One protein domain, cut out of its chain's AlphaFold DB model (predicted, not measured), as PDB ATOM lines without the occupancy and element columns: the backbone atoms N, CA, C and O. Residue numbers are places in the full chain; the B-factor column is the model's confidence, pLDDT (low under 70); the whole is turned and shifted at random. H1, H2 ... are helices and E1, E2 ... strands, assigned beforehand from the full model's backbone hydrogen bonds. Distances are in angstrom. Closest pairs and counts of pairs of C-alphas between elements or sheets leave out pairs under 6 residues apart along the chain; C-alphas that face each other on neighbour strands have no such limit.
ATOM      1  N   GLY A   5     363.282 239.843 441.636       89.12
ATOM      2  CA  GLY A   5     363.426 238.465 441.164       89.12
ATOM      3  C   GLY A   5     362.415 237.513 441.810       89.12
ATOM      4  O   GLY A   5     361.809 236.682 441.127       89.12
ATOM      5  N   TYR A   6     362.194 237.641 443.120       90.81
ATOM      6  CA  TYR A   6     361.141 236.910 443.828       90.81
ATOM      7  C   TYR A   6     359.740 237.308 443.341       90.81
ATOM      8  O   TYR A   6     358.917 236.432 443.059       90.81
ATOM      9  N   ILE A   7     359.486 238.609 443.176       92.50
ATOM     10  CA  ILE A   7     358.204 239.140 442.690       92.50
ATOM     11  C   ILE A   7     357.906 238.613 441.280       92.50
ATOM     12  O   ILE A   7     356.819 238.092 441.035       92.50
ATOM     13  N   CYS A   8     358.886 238.635 440.374       91.88
ATOM     14  CA  CYS A   8     358.755 238.074 439.029       91.88
ATOM     15  C   CYS A   8     358.340 236.592 439.034       91.88
ATOM     16  O   CYS A   8     357.484 236.179 438.251       91.88
ATOM     17  N   LYS A   9     358.892 235.780 439.947       90.69
ATOM     18  CA  LYS A   9     358.494 234.367 440.102       90.69
ATOM     19  C   LYS A   9     357.046 234.223 440.577       90.69
ATOM     20  O   LYS A   9     356.354 233.298 440.150       90.69
ATOM     21  N   LYS A  10     356.582 235.117 441.456       92.38
ATOM     22  CA  LYS A  10     355.186 235.144 441.920       92.38
ATOM     23  C   LYS A  10     354.227 235.542 440.801       92.38
ATOM     24  O   LYS A  10     353.244 234.834 440.605       92.38
ATOM     25  N   ILE A  11     354.566 236.573 440.023       92.06
ATOM     26  CA  ILE A  11     353.819 236.968 438.820       92.06
ATOM     27  C   ILE A  11     353.715 235.785 437.857       92.06
ATOM     28  O   ILE A  11     352.617 235.421 437.444       92.06
ATOM     29  N   TYR A  12     354.835 235.115 437.573       90.75
ATOM     30  CA  TYR A  12     354.841 233.940 436.703       90.75
ATOM     31  C   TYR A  12     353.885 232.844 437.185       90.75
ATOM     32  O   TYR A  12     353.092 232.329 436.398       90.75
ATOM     33  N   LYS A  13     353.924 232.506 438.481       90.50
ATOM     34  CA  LYS A  13     353.020 231.511 439.074       90.50
ATOM     35  C   LYS A  13     351.552 231.914 438.911       90.50
ATOM     36  O   LYS A  13     350.755 231.079 438.492       90.50
ATOM     37  N   ALA A  14     351.208 233.161 439.224       90.19
ATOM     38  CA  ALA A  14     349.837 233.655 439.140       90.19
ATOM     39  C   ALA A  14     349.295 233.588 437.704       90.19
ATOM     40  O   ALA A  14     348.243 232.995 437.467       90.19
ATOM     41  N   VAL A  15     350.051 234.093 436.723       88.31
ATOM     42  CA  VAL A  15     349.641 234.053 435.309       88.31
ATOM     43  C   VAL A  15     349.575 232.617 434.787       88.31
ATOM     44  O   VAL A  15     348.663 232.264 434.042       88.31
ATOM     45  N   TYR A  16     350.501 231.750 435.204       87.38
ATOM     46  CA  TYR A  16     350.463 230.334 434.844       87.38
ATOM     47  C   TYR A  16     349.187 229.639 435.343       87.38
ATOM     48  O   TYR A  16     348.604 228.840 434.612       87.38
ATOM     49  N   LEU A  17     348.710 229.959 436.550       87.12
ATOM     50  CA  LEU A  17     347.454 229.413 437.071       87.12
ATOM     51  C   LEU A  17     346.240 229.914 436.284       87.12
ATOM     52  O   LEU A  17     345.377 229.110 435.936       87.12
ATOM     53  N   VAL A  18     346.215 231.197 435.913       85.25
ATOM     54  CA  VAL A  18     345.179 231.742 435.020       85.25
ATOM     55  C   VAL A  18     345.164 230.991 433.682       85.25
ATOM     56  O   VAL A  18     344.095 230.610 433.208       85.25
ATOM     57  N   ARG A  19     346.338 230.679 433.113       78.00
ATOM     58  CA  ARG A  19     346.478 229.888 431.871       78.00
ATOM     59  C   ARG A  19     345.923 228.469 431.978       78.00
ATOM     60  O   ARG A  19     345.349 227.966 431.019       78.00
ATOM     61  N   LEU A  20     346.087 227.803 433.121       78.69
ATOM     62  CA  LEU A  20     345.552 226.448 433.307       78.69
ATOM     63  C   LEU A  20     344.018 226.418 433.343       78.69
ATOM     64  O   LEU A  20     343.414 225.402 432.995       78.69
ATOM     65  N   ILE A  21     343.394 227.519 433.761       73.31
ATOM     66  CA  ILE A  21     341.940 227.639 433.911       73.31
ATOM     67  C   ILE A  21     341.309 228.206 432.628       73.31
ATOM     68  O   ILE A  21     340.266 227.727 432.179       73.31
ATOM     69  N   GLY A  22     341.956 229.192 432.001       63.72
ATOM     70  CA  GLY A  22     341.552 229.803 430.739       63.72
ATOM     71  C   GLY A  22     342.224 229.115 429.554       63.72
ATOM     72  O   GLY A  22     343.375 229.398 429.248       63.72
ATOM     73  N   LYS A  23     341.496 228.244 428.847       58.84
ATOM     74  CA  LYS A  23     341.979 227.414 427.718       58.84
ATOM     75  C   LYS A  23     342.651 228.154 426.530       58.84
ATOM     76  O   LYS A  23     342.979 227.484 425.558       58.84
ATOM     77  N   SER A  24     342.842 229.477 426.562       62.31
ATOM     78  CA  SER A  24     343.262 230.280 425.398       62.31
ATOM     79  C   SER A  24     344.195 231.468 425.696       62.31
ATOM     80  O   SER A  24     344.348 232.328 424.841       62.31
ATOM     81  N   LEU A  25     344.826 231.556 426.871       69.44
ATOM     82  CA  LEU A  25     345.608 232.755 427.238       69.44
ATOM     83  C   LEU A  25     346.908 232.991 426.434       69.44
ATOM     84  O   LEU A  25     347.631 233.934 426.745       69.44
ATOM     85  N   ASP A  26     347.266 232.120 425.489       69.06
ATOM     86  CA  ASP A  26     348.525 232.248 424.753       69.06
ATOM     87  C   ASP A  26     348.297 232.848 423.362       69.06
ATOM     88  O   ASP A  26     347.577 232.239 422.567       69.06
ATOM     89  N   PRO A  27     348.977 233.955 423.010       81.25
ATOM     90  CA  PRO A  27     349.979 234.686 423.799       81.25
ATOM     91  C   PRO A  27     349.382 235.742 424.759       81.25
ATOM     92  O   PRO A  27     348.365 236.364 424.464       81.25
ATOM     93  N   VAL A  28     350.062 235.992 425.888       89.12
ATOM     94  CA  VAL A  28     349.703 237.057 426.848       89.12
ATOM     95  C   VAL A  28     350.243 238.401 426.364       89.12
ATOM     96  O   VAL A  28     351.435 238.490 426.057       89.12
ATOM     97  N   ALA A  29     349.402 239.438 426.339       91.56
ATOM     98  CA  ALA A  29     349.795 240.794 425.957       91.56
ATOM     99  C   ALA A  29     350.223 241.624 427.171       91.56
ATOM    100  O   ALA A  29     351.344 242.127 427.207       91.56
ATOM    101  N   TYR A  30     349.371 241.712 428.199       94.06
ATOM    102  CA  TYR A  30     349.629 242.565 429.361       94.06
ATOM    103  C   TYR A  30     349.298 241.882 430.685       94.06
ATOM    104  O   TYR A  30     348.350 241.103 430.795       94.06
ATOM    105  N   ILE A  31     350.065 242.214 431.720       95.19
ATOM    106  CA  ILE A  31     349.800 241.839 433.110       95.19
ATOM    107  C   ILE A  31     349.552 243.127 433.891       95.19
ATOM    108  O   ILE A  31     350.473 243.916 434.109       95.19
ATOM    109  N   HIS A  32     348.310 243.323 434.324       97.00
ATOM    110  CA  HIS A  32     347.871 244.544 434.997       97.00
ATOM    111  C   HIS A  32     348.071 244.421 436.505       97.00
ATOM    112  O   HIS A  32     347.559 243.495 437.139       97.00
ATOM    113  N   ILE A  33     348.832 245.349 437.083       97.50
ATOM    114  CA  ILE A  33     349.240 245.334 438.487       97.50
ATOM    115  C   ILE A  33     348.904 246.677 439.143       97.50
ATOM    116  O   ILE A  33     349.250 247.752 438.649       97.50
ATOM    117  N   LYS A  34     348.274 246.611 440.313       97.69
ATOM    118  CA  LYS A  34     348.128 247.734 441.241       97.69
ATOM    119  C   LYS A  34     349.238 247.681 442.274       97.69
ATOM    120  O   LYS A  34     349.517 246.622 442.833       97.69
ATOM    121  N   ALA A  35     349.868 248.815 442.529       97.44
ATOM    122  CA  ALA A  35     350.969 248.928 443.471       97.44
ATOM    123  C   ALA A  35     350.641 249.955 444.550       97.44
ATOM    124  O   ALA A  35     350.227 251.071 444.238       97.44
ATOM    125  N   GLY A  36     350.891 249.601 445.810       97.06
ATOM    126  CA  GLY A  36     350.987 250.587 446.880       97.06
ATOM    127  C   GLY A  36     352.172 251.529 446.656       97.06
ATOM    128  O   GLY A  36     353.079 251.247 445.870       97.06
ATOM    129  N   ARG A  37     352.182 252.670 447.352       96.00
ATOM    130  CA  ARG A  37     353.128 253.767 447.082       96.00
ATOM    131  C   ARG A  37     354.604 253.352 447.087       96.00
ATOM    132  O   ARG A  37     355.331 253.746 446.182       96.00
ATOM    133  N   GLY A  38     355.040 252.568 448.072       93.12
ATOM    134  CA  GLY A  38     356.426 252.091 448.160       93.12
ATOM    135  C   GLY A  38     356.788 251.148 447.012       93.12
ATOM    136  O   GLY A  38     357.800 251.334 446.352       93.12
ATOM    137  N   ALA A  39     355.915 250.189 446.707       92.56
ATOM    138  CA  ALA A  39     356.075 249.255 445.601       92.56
ATOM    139  C   ALA A  39     356.084 249.958 444.233       92.56
ATOM    140  O   ALA A  39     356.810 249.546 443.332       92.56
ATOM    141  N   PHE A  40     355.296 251.027 444.079       94.56
ATOM    142  CA  PHE A  40     355.235 251.811 442.848       94.56
ATOM    143  C   PHE A  40     356.530 252.591 442.586       94.56
ATOM    144  O   PHE A  40     356.955 252.693 441.438       94.56
ATOM    145  N   VAL A  41     357.191 253.102 443.634       93.62
ATOM    146  CA  VAL A  41     358.509 253.757 443.511       93.62
ATOM    147  C   VAL A  41     359.556 252.793 442.940       93.62
ATOM    148  O   VAL A  41     360.371 253.195 442.114       93.62
ATOM    149  N   GLU A  42     359.477 251.517 443.314       91.94
ATOM    150  CA  GLU A  42     360.398 250.459 442.881       91.94
ATOM    151  C   GLU A  42     359.969 249.769 441.564       91.94
ATOM    152  O   GLU A  42     360.626 248.841 441.087       91.94
ATOM    153  N   ALA A  43     358.871 250.208 440.931       91.38
ATOM    154  CA  ALA A  43     358.302 249.544 439.753       91.38
ATOM    155  C   ALA A  43     359.293 249.434 438.580       91.38
ATOM    156  O   ALA A  43     359.274 248.439 437.855       91.38
ATOM    157  N   ASN A  44     360.192 250.412 438.418       93.00
ATOM    158  CA  ASN A  44     361.236 250.388 437.387       93.00
ATOM    159  C   ASN A  44     362.170 249.180 437.522       93.00
ATOM    160  O   ASN A  44     362.472 248.532 436.520       93.00
ATOM    161  N   GLU A  45     362.575 248.823 438.743       93.00
ATOM    162  CA  GLU A  45     363.412 247.642 438.961       93.00
ATOM    163  C   GLU A  45     362.657 246.361 438.574       93.00
ATOM    164  O   GLU A  45     363.218 245.456 437.949       93.00
ATOM    165  N   LEU A  46     361.357 246.301 438.879       93.38
ATOM    166  CA  LEU A  46     360.515 245.175 438.489       93.38
ATOM    167  C   LEU A  46     360.368 245.060 436.968       93.38
ATOM    168  O   LEU A  46     360.503 243.953 436.448       93.38
ATOM    169  N   TYR A  47     360.149 246.170 436.254       94.38
ATOM    170  CA  TYR A  47     360.115 246.185 434.788       94.38
ATOM    171  C   TYR A  47     361.410 245.625 434.191       94.38
ATOM    172  O   TYR A  47     361.371 244.738 433.335       94.38
ATOM    173  N   GLU A  48     362.565 246.095 434.670       93.62
ATOM    174  CA  GLU A  48     363.867 245.648 434.173       93.62
ATOM    175  C   GLU A  48     364.122 244.162 434.432       93.62
ATOM    176  O   GLU A  48     364.633 243.456 433.557       93.62
ATOM    177  N   GLN A  49     363.794 243.669 435.629       93.44
ATOM    178  CA  GLN A  49     363.962 242.251 435.947       93.44
ATOM    179  C   GLN A  49     362.986 241.384 435.159       93.44
ATOM    180  O   GLN A  49     363.390 240.355 434.612       93.44
ATOM    181  N   PHE A  50     361.733 241.814 435.022       94.06
ATOM    182  CA  PHE A  50     360.733 241.089 434.249       94.06
ATOM    183  C   PHE A  50     361.140 240.965 432.775       94.06
ATOM    184  O   PHE A  50     361.118 239.867 432.215       94.06
ATOM    185  N   ALA A  51     361.623 242.052 432.166       93.06
ATOM    186  CA  ALA A  51     362.113 242.050 430.790       93.06
ATOM    187  C   ALA A  51     363.297 241.089 430.569       93.06
ATOM    188  O   ALA A  51     363.450 240.551 429.473       93.06
ATOM    189  N   LYS A  52     364.126 240.837 431.591       91.44
ATOM    190  CA  LYS A  52     365.238 239.871 431.522       91.44
ATOM    191  C   LYS A  52     364.756 238.425 431.640       91.44
ATOM    192  O   LYS A  52     365.275 237.554 430.946       91.44
ATOM    193  N   ILE A  53     363.787 238.166 432.518       89.38
ATOM    194  CA  ILE A  53     363.381 236.805 432.899       89.38
ATOM    195  C   ILE A  53     362.197 236.250 432.093       89.38
ATOM    196  O   ILE A  53     361.981 235.041 432.120       89.38
ATOM    197  N   LYS A  54     361.440 237.088 431.363       88.50
ATOM    198  CA  LYS A  54     360.265 236.647 430.585       88.50
ATOM    199  C   LYS A  54     360.609 235.789 429.362       88.50
ATOM    200  O   LYS A  54     359.769 235.015 428.894       88.50
ATOM    201  N   TRP A  55     361.832 235.895 428.842       90.06
ATOM    202  CA  TRP A  55     362.271 235.164 427.649       90.06
ATOM    203  C   TRP A  55     362.284 233.650 427.855       90.06
ATOM    204  O   TRP A  55     362.601 233.158 428.933       90.06
ATOM    205  N   ASN A  56     361.965 232.900 426.796       86.12
ATOM    206  CA  ASN A  56     361.814 231.437 426.826       86.12
ATOM    207  C   ASN A  56     360.757 230.935 427.825       86.12
ATOM    208  O   ASN A  56     360.764 229.768 428.215       86.12
ATOM    209  N   THR A  57     359.835 231.809 428.226       84.56
ATOM    210  CA  THR A  57     358.667 231.457 429.025       84.56
ATOM    211  C   THR A  57     357.386 231.794 428.253       84.56
ATOM    212  O   THR A  57     357.425 232.589 427.307       84.56
ATOM    213  N   PRO A  58     356.226 231.258 428.666       80.94
ATOM    214  CA  PRO A  58     354.930 231.678 428.134       80.94
ATOM    215  C   PRO A  58     354.613 233.176 428.267       80.94
ATOM    216  O   PRO A  58     353.695 233.657 427.620       80.94
ATOM    217  N   LEU A  59     355.368 233.924 429.079       87.56
ATOM    218  CA  LEU A  59     355.219 235.375 429.231       87.56
ATOM    219  C   LEU A  59     356.126 236.173 428.289       87.56
ATOM    220  O   LEU A  59     356.260 237.380 428.456       87.56
ATOM    221  N   SER A  60     356.788 235.530 427.325       90.12
ATOM    222  CA  SER A  60     357.773 236.189 426.452       90.12
ATOM    223  C   SER A  60     357.220 237.397 425.686       90.12
ATOM    224  O   SER A  60     357.966 238.339 425.418       90.12
ATOM    225  N   THR A  61     355.923 237.394 425.389       91.75
ATOM    226  CA  THR A  61     355.196 238.485 424.730       91.75
ATOM    227  C   THR A  61     354.575 239.486 425.696       91.75
ATOM    228  O   THR A  61     354.178 240.557 425.260       91.75
ATOM    229  N   ALA A  62     354.484 239.149 426.984       92.75
ATOM    230  CA  ALA A  62     353.762 239.951 427.956       92.75
ATOM    231  C   ALA A  62     354.573 241.182 428.361       92.75
ATOM    232  O   ALA A  62     355.779 241.071 428.599       92.75
ATOM    233  N   ASP A  63     353.906 242.315 428.532       94.00
ATOM    234  CA  ASP A  63     354.434 243.477 429.241       94.00
ATOM    235  C   ASP A  63     353.694 243.686 430.567       94.00
ATOM    236  O   ASP A  63     352.586 243.192 430.781       94.00
ATOM    237  N   LEU A  64     354.345 244.370 431.507       95.88
ATOM    238  CA  LEU A  64     353.701 244.757 432.759       95.88
ATOM    239  C   LEU A  64     353.011 246.109 432.559       95.88
ATOM    240  O   LEU A  64     353.559 246.997 431.913       95.88
ATOM    241  N   GLU A  65     351.845 246.286 433.166       96.75
ATOM    242  CA  GLU A  65     351.228 247.597 433.354       96.75
ATOM    243  C   GLU A  65     351.022 247.818 434.846       96.75
ATOM    244  O   GLU A  65     350.137 247.229 435.466       96.75
ATOM    245  N   ILE A  66     351.879 248.642 435.446       96.81
ATOM    246  CA  ILE A  66     351.854 248.918 436.882       96.81
ATOM    247  C   ILE A  66     351.271 250.310 437.108       96.81
ATOM    248  O   ILE A  66     351.790 251.301 436.594       96.81
ATOM    249  N   SER A  67     350.215 250.398 437.915       97.50
ATOM    250  CA  SER A  67     349.579 251.662 438.298       97.50
ATOM    251  C   SER A  67     349.517 251.824 439.815       97.50
ATOM    252  O   SER A  67     349.370 250.848 440.551       97.50
ATOM    253  N   GLU A  83     345.692 240.218 430.274       92.00
ATOM    254  CA  GLU A  83     345.037 240.597 429.024       92.00
ATOM    255  C   GLU A  83     345.702 239.882 427.843       92.00
ATOM    256  O   GLU A  83     346.933 239.766 427.796       92.00
ATOM    257  N   ASP A  84     344.892 239.373 426.915       90.50
ATOM    258  CA  ASP A  84     345.357 238.813 425.644       90.50
ATOM    259  C   ASP A  84     345.494 239.899 424.560       90.50
ATOM    260  O   ASP A  84     345.273 241.089 424.791       90.50
ATOM    261  N   PHE A  85     345.938 239.500 423.370       88.94
ATOM    262  CA  PHE A  85     345.994 240.409 422.230       88.94
ATOM    263  C   PHE A  85     344.595 240.683 421.677       88.94
ATOM    264  O   PHE A  85     343.702 239.844 421.761       88.94
ATOM    265  N   PHE A  86     344.431 241.857 421.064       87.75
ATOM    266  CA  PHE A  86     343.206 242.199 420.354       87.75
ATOM    267  C   PHE A  86     342.909 241.164 419.266       87.75
ATOM    268  O   PHE A  86     343.758 240.883 418.420       87.75
ATOM    269  N   ASP A  87     341.702 240.611 419.305       85.81
ATOM    270  CA  ASP A  87     341.207 239.655 418.327       85.81
ATOM    271  C   ASP A  87     340.414 240.395 417.242       85.81
ATOM    272  O   ASP A  87     339.347 240.954 417.508       85.81
ATOM    273  N   ASP A  88     340.934 240.389 416.012       86.06
ATOM    274  CA  ASP A  88     340.312 241.031 414.850       86.06
ATOM    275  C   ASP A  88     338.980 240.375 414.438       86.06
ATOM    276  O   ASP A  88     338.127 241.039 413.842       86.06
ATOM    277  N   GLU A  89     338.765 239.091 414.751       87.44
ATOM    278  CA  GLU A  89     337.529 238.375 414.414       87.44
ATOM    279  C   GLU A  89     336.383 238.772 415.347       87.44
ATOM    280  O   GLU A  89     335.241 238.945 414.910       87.44
ATOM    281  N   THR A  90     336.679 238.931 416.639       84.69
ATOM    282  CA  THR A  90     335.676 239.298 417.650       84.69
ATOM    283  C   THR A  90     335.641 240.795 417.962       84.69
ATOM    284  O   THR A  90     334.662 241.279 418.541       84.69
ATOM    285  N   GLY A  91     336.675 241.539 417.563       86.44
ATOM    286  CA  GLY A  91     336.860 242.962 417.830       86.44
ATOM    287  C   GLY A  91     337.071 243.283 419.312       86.44
ATOM    288  O   GLY A  91     336.624 244.338 419.774       86.44
ATOM    289  N   ARG A  92     337.643 242.358 420.094       84.81
ATOM    290  CA  ARG A  92     337.732 242.451 421.561       84.81
ATOM    291  C   ARG A  92     339.089 241.980 422.080       84.81
ATOM    292  O   ARG A  92     339.732 241.138 421.470       84.81
ATOM    293  N   THR A  93     339.471 242.493 423.248       87.50
ATOM    294  CA  THR A  93     340.454 241.873 424.145       87.50
ATOM    295  C   THR A  93     339.724 241.193 425.297       87.50
ATOM    296  O   THR A  93     338.745 241.725 425.838       87.50
ATOM    297  N   ASN A  94     340.185 240.011 425.688       88.25
ATOM    298  CA  ASN A  94     339.727 239.318 426.877       88.25
ATOM    299  C   ASN A  94     340.623 239.662 428.065       88.25
ATOM    300  O   ASN A  94     341.848 239.731 427.981       88.25
ATOM    301  N   LYS A  95     339.979 239.837 429.217       91.06
ATOM    302  CA  LYS A  95     340.641 240.075 430.498       91.06
ATOM    303  C   LYS A  95     340.341 238.907 431.414       91.06
ATOM    304  O   LYS A  95     339.180 238.565 431.640       91.06
ATOM    305  N   TYR A  96     341.390 238.318 431.956       90.94
ATOM    306  CA  TYR A  96     341.315 237.135 432.791       90.94
ATOM    307  C   TYR A  96     341.749 237.498 434.210       90.94
ATOM    308  O   TYR A  96     342.936 237.749 434.433       90.94
ATOM    309  N   PRO A  97     340.809 237.579 435.167       91.50
ATOM    310  CA  PRO A  97     341.134 237.970 436.530       91.50
ATOM    311  C   PRO A  97     342.047 236.937 437.190       91.50
ATOM    312  O   PRO A  97     341.895 235.730 436.990       91.50
ATOM    313  N   VAL A  98     342.980 237.418 438.007       90.62
ATOM    314  CA  VAL A  98     343.800 236.549 438.856       90.62
ATOM    315  C   VAL A  98     343.018 236.225 440.127       90.62
ATOM    316  O   VAL A  98     342.421 237.106 440.741       90.62
ATOM    317  N   HIS A  99     343.018 234.955 440.535       87.44
ATOM    318  CA  HIS A  99     342.394 234.538 441.790       87.44
ATOM    319  C   HIS A  99     343.017 235.264 442.989       87.44
ATOM    320  O   HIS A  99     344.237 235.407 443.059       87.44
ATOM    321  N   GLU A 100     342.186 235.687 443.948       84.62
ATOM    322  CA  GLU A 100     342.622 236.546 445.057       84.62
ATOM    323  C   GLU A 100     343.833 235.981 445.816       84.62
ATOM    324  O   GLU A 100     344.782 236.719 446.081       84.62
ATOM    325  N   GLU A 101     343.846 234.669 446.070       87.38
ATOM    326  CA  GLU A 101     344.909 233.961 446.797       87.38
ATOM    327  C   GLU A 101     346.285 234.019 446.109       87.38
ATOM    328  O   GLU A 101     347.316 233.968 446.780       87.38
ATOM    329  N   ASP A 102     346.314 234.152 444.781       88.19
ATOM    330  CA  ASP A 102     347.543 234.258 443.989       88.19
ATOM    331  C   ASP A 102     347.820 235.698 443.517       88.19
ATOM    332  O   ASP A 102     348.892 235.971 442.973       88.19
ATOM    333  N   SER A 103     346.870 236.617 443.722       90.00
ATOM    334  CA  SER A 103     346.925 237.992 443.214       90.00
ATOM    335  C   SER A 103     347.783 238.932 444.060       90.00
ATOM    336  O   SER A 103     348.337 239.889 443.523       90.00
ATOM    337  N   VAL A 104     347.906 238.682 445.368       93.88
ATOM    338  CA  VAL A 104     348.543 239.611 446.312       93.88
ATOM    339  C   VAL A 104     349.972 239.180 446.627       93.88
ATOM    340  O   VAL A 104     350.233 238.057 447.062       93.88
ATOM    341  N   ILE A 105     350.908 240.110 446.463       92.81
ATOM    342  CA  ILE A 105     352.319 239.944 446.795       92.81
ATOM    343  C   ILE A 105     352.691 241.009 447.830       92.81
ATOM    344  O   ILE A 105     352.548 242.203 447.577       92.81
ATOM    345  N   VAL A 106     353.185 240.558 448.985       91.00
ATOM    346  CA  VAL A 106     353.651 241.397 450.102       91.00
ATOM    347  C   VAL A 106     355.134 241.107 450.351       91.00
ATOM    348  O   VAL A 106     355.528 239.936 450.298       91.00
ATOM    349  N   PHE A 107     355.949 242.134 450.616       83.75
ATOM    350  CA  PHE A 107     357.406 242.007 450.812       83.75
ATOM    351  C   PHE A 107     358.004 243.030 451.787       83.75
ATOM    352  O   PHE A 107     357.325 244.014 452.140       83.75
TER     353      PHE A 107
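What this domain is: This is residues 5 to 67 and 83 to 107 of the 107 residues of an uncharacterized protein of Treponema berlinense (UniProt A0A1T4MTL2). A small parallel sheet of two strands, E1 and E2, has two helices over one face, H3 on the side of E2 and the long H1 on the side of E1, and H1 touches H3 with its residues 5 to 8 alone. Of the last part, E3 is near E1, H4 touches H1, and E4 follows H4 directly; residues 83 to 94, with no named element, have C-alphas 8 to 24 A from the mean of all C-alphas. The printed part has 88 residues, in the order H1, E1, H2, H3, E2, E3, H4, E4; its class is mixed, helices and strands. It is compact, with a radius of gyration of the C-alphas of 13.1 A, and elongated, spanning 41 by 26 by 22 A.

Where its parts are: E1 is residues 28 to 35, 20.5 A long, and E2 residues 63 to 67, 13.1 A. H1, residues 5 to 21, is 25.1 A long and begins at C-alpha 5 (363.426, 238.465, 441.164). H2 is residues 37 to 41, H3 residues 43 to 53, 15.3 A long. E3 is residues 95 to 97, H4 100 to 103 and E4 104 to 106, ending at C-alpha 106 (353.651, 241.397, 450.102).

How they stand to each other: E1 and E2 are parallel at 24 degrees, with N 33 and O 65 at 2.8 A. E1, H2 H3, E2 form a strand-helix-strand unit, two parallel neighbour strands with helices between, its crossover right-handed. The closest C-alphas of H3 and E2, Tyr 47 and Leu 64, are 6.9 A apart. H1 touches H3 with residues 5 to 8 alone, Cys 8 and Phe 50 having the closest C-alphas at 6.0 A. H1 touches H4 with residues 10 to 14 alone; the closest C-alphas, Ala 14 and Asp 102, are 5.4 A apart. E3 and E4 pair with no named strand. Every O i to N i+4 pair is within hydrogen-bond range in H1, H2 and H3; H4 is too short for one.

The domain as a whole: The C-alphas farthest apart, Glu 89 and Phe 107, are 41.6 A apart. Residues 68 to 82 are not printed, and C-alphas 67 and 83 are 15.1 A apart across this cut. Of the links printed whole, none is long. Residues 22 to 26 have pLDDT under 70.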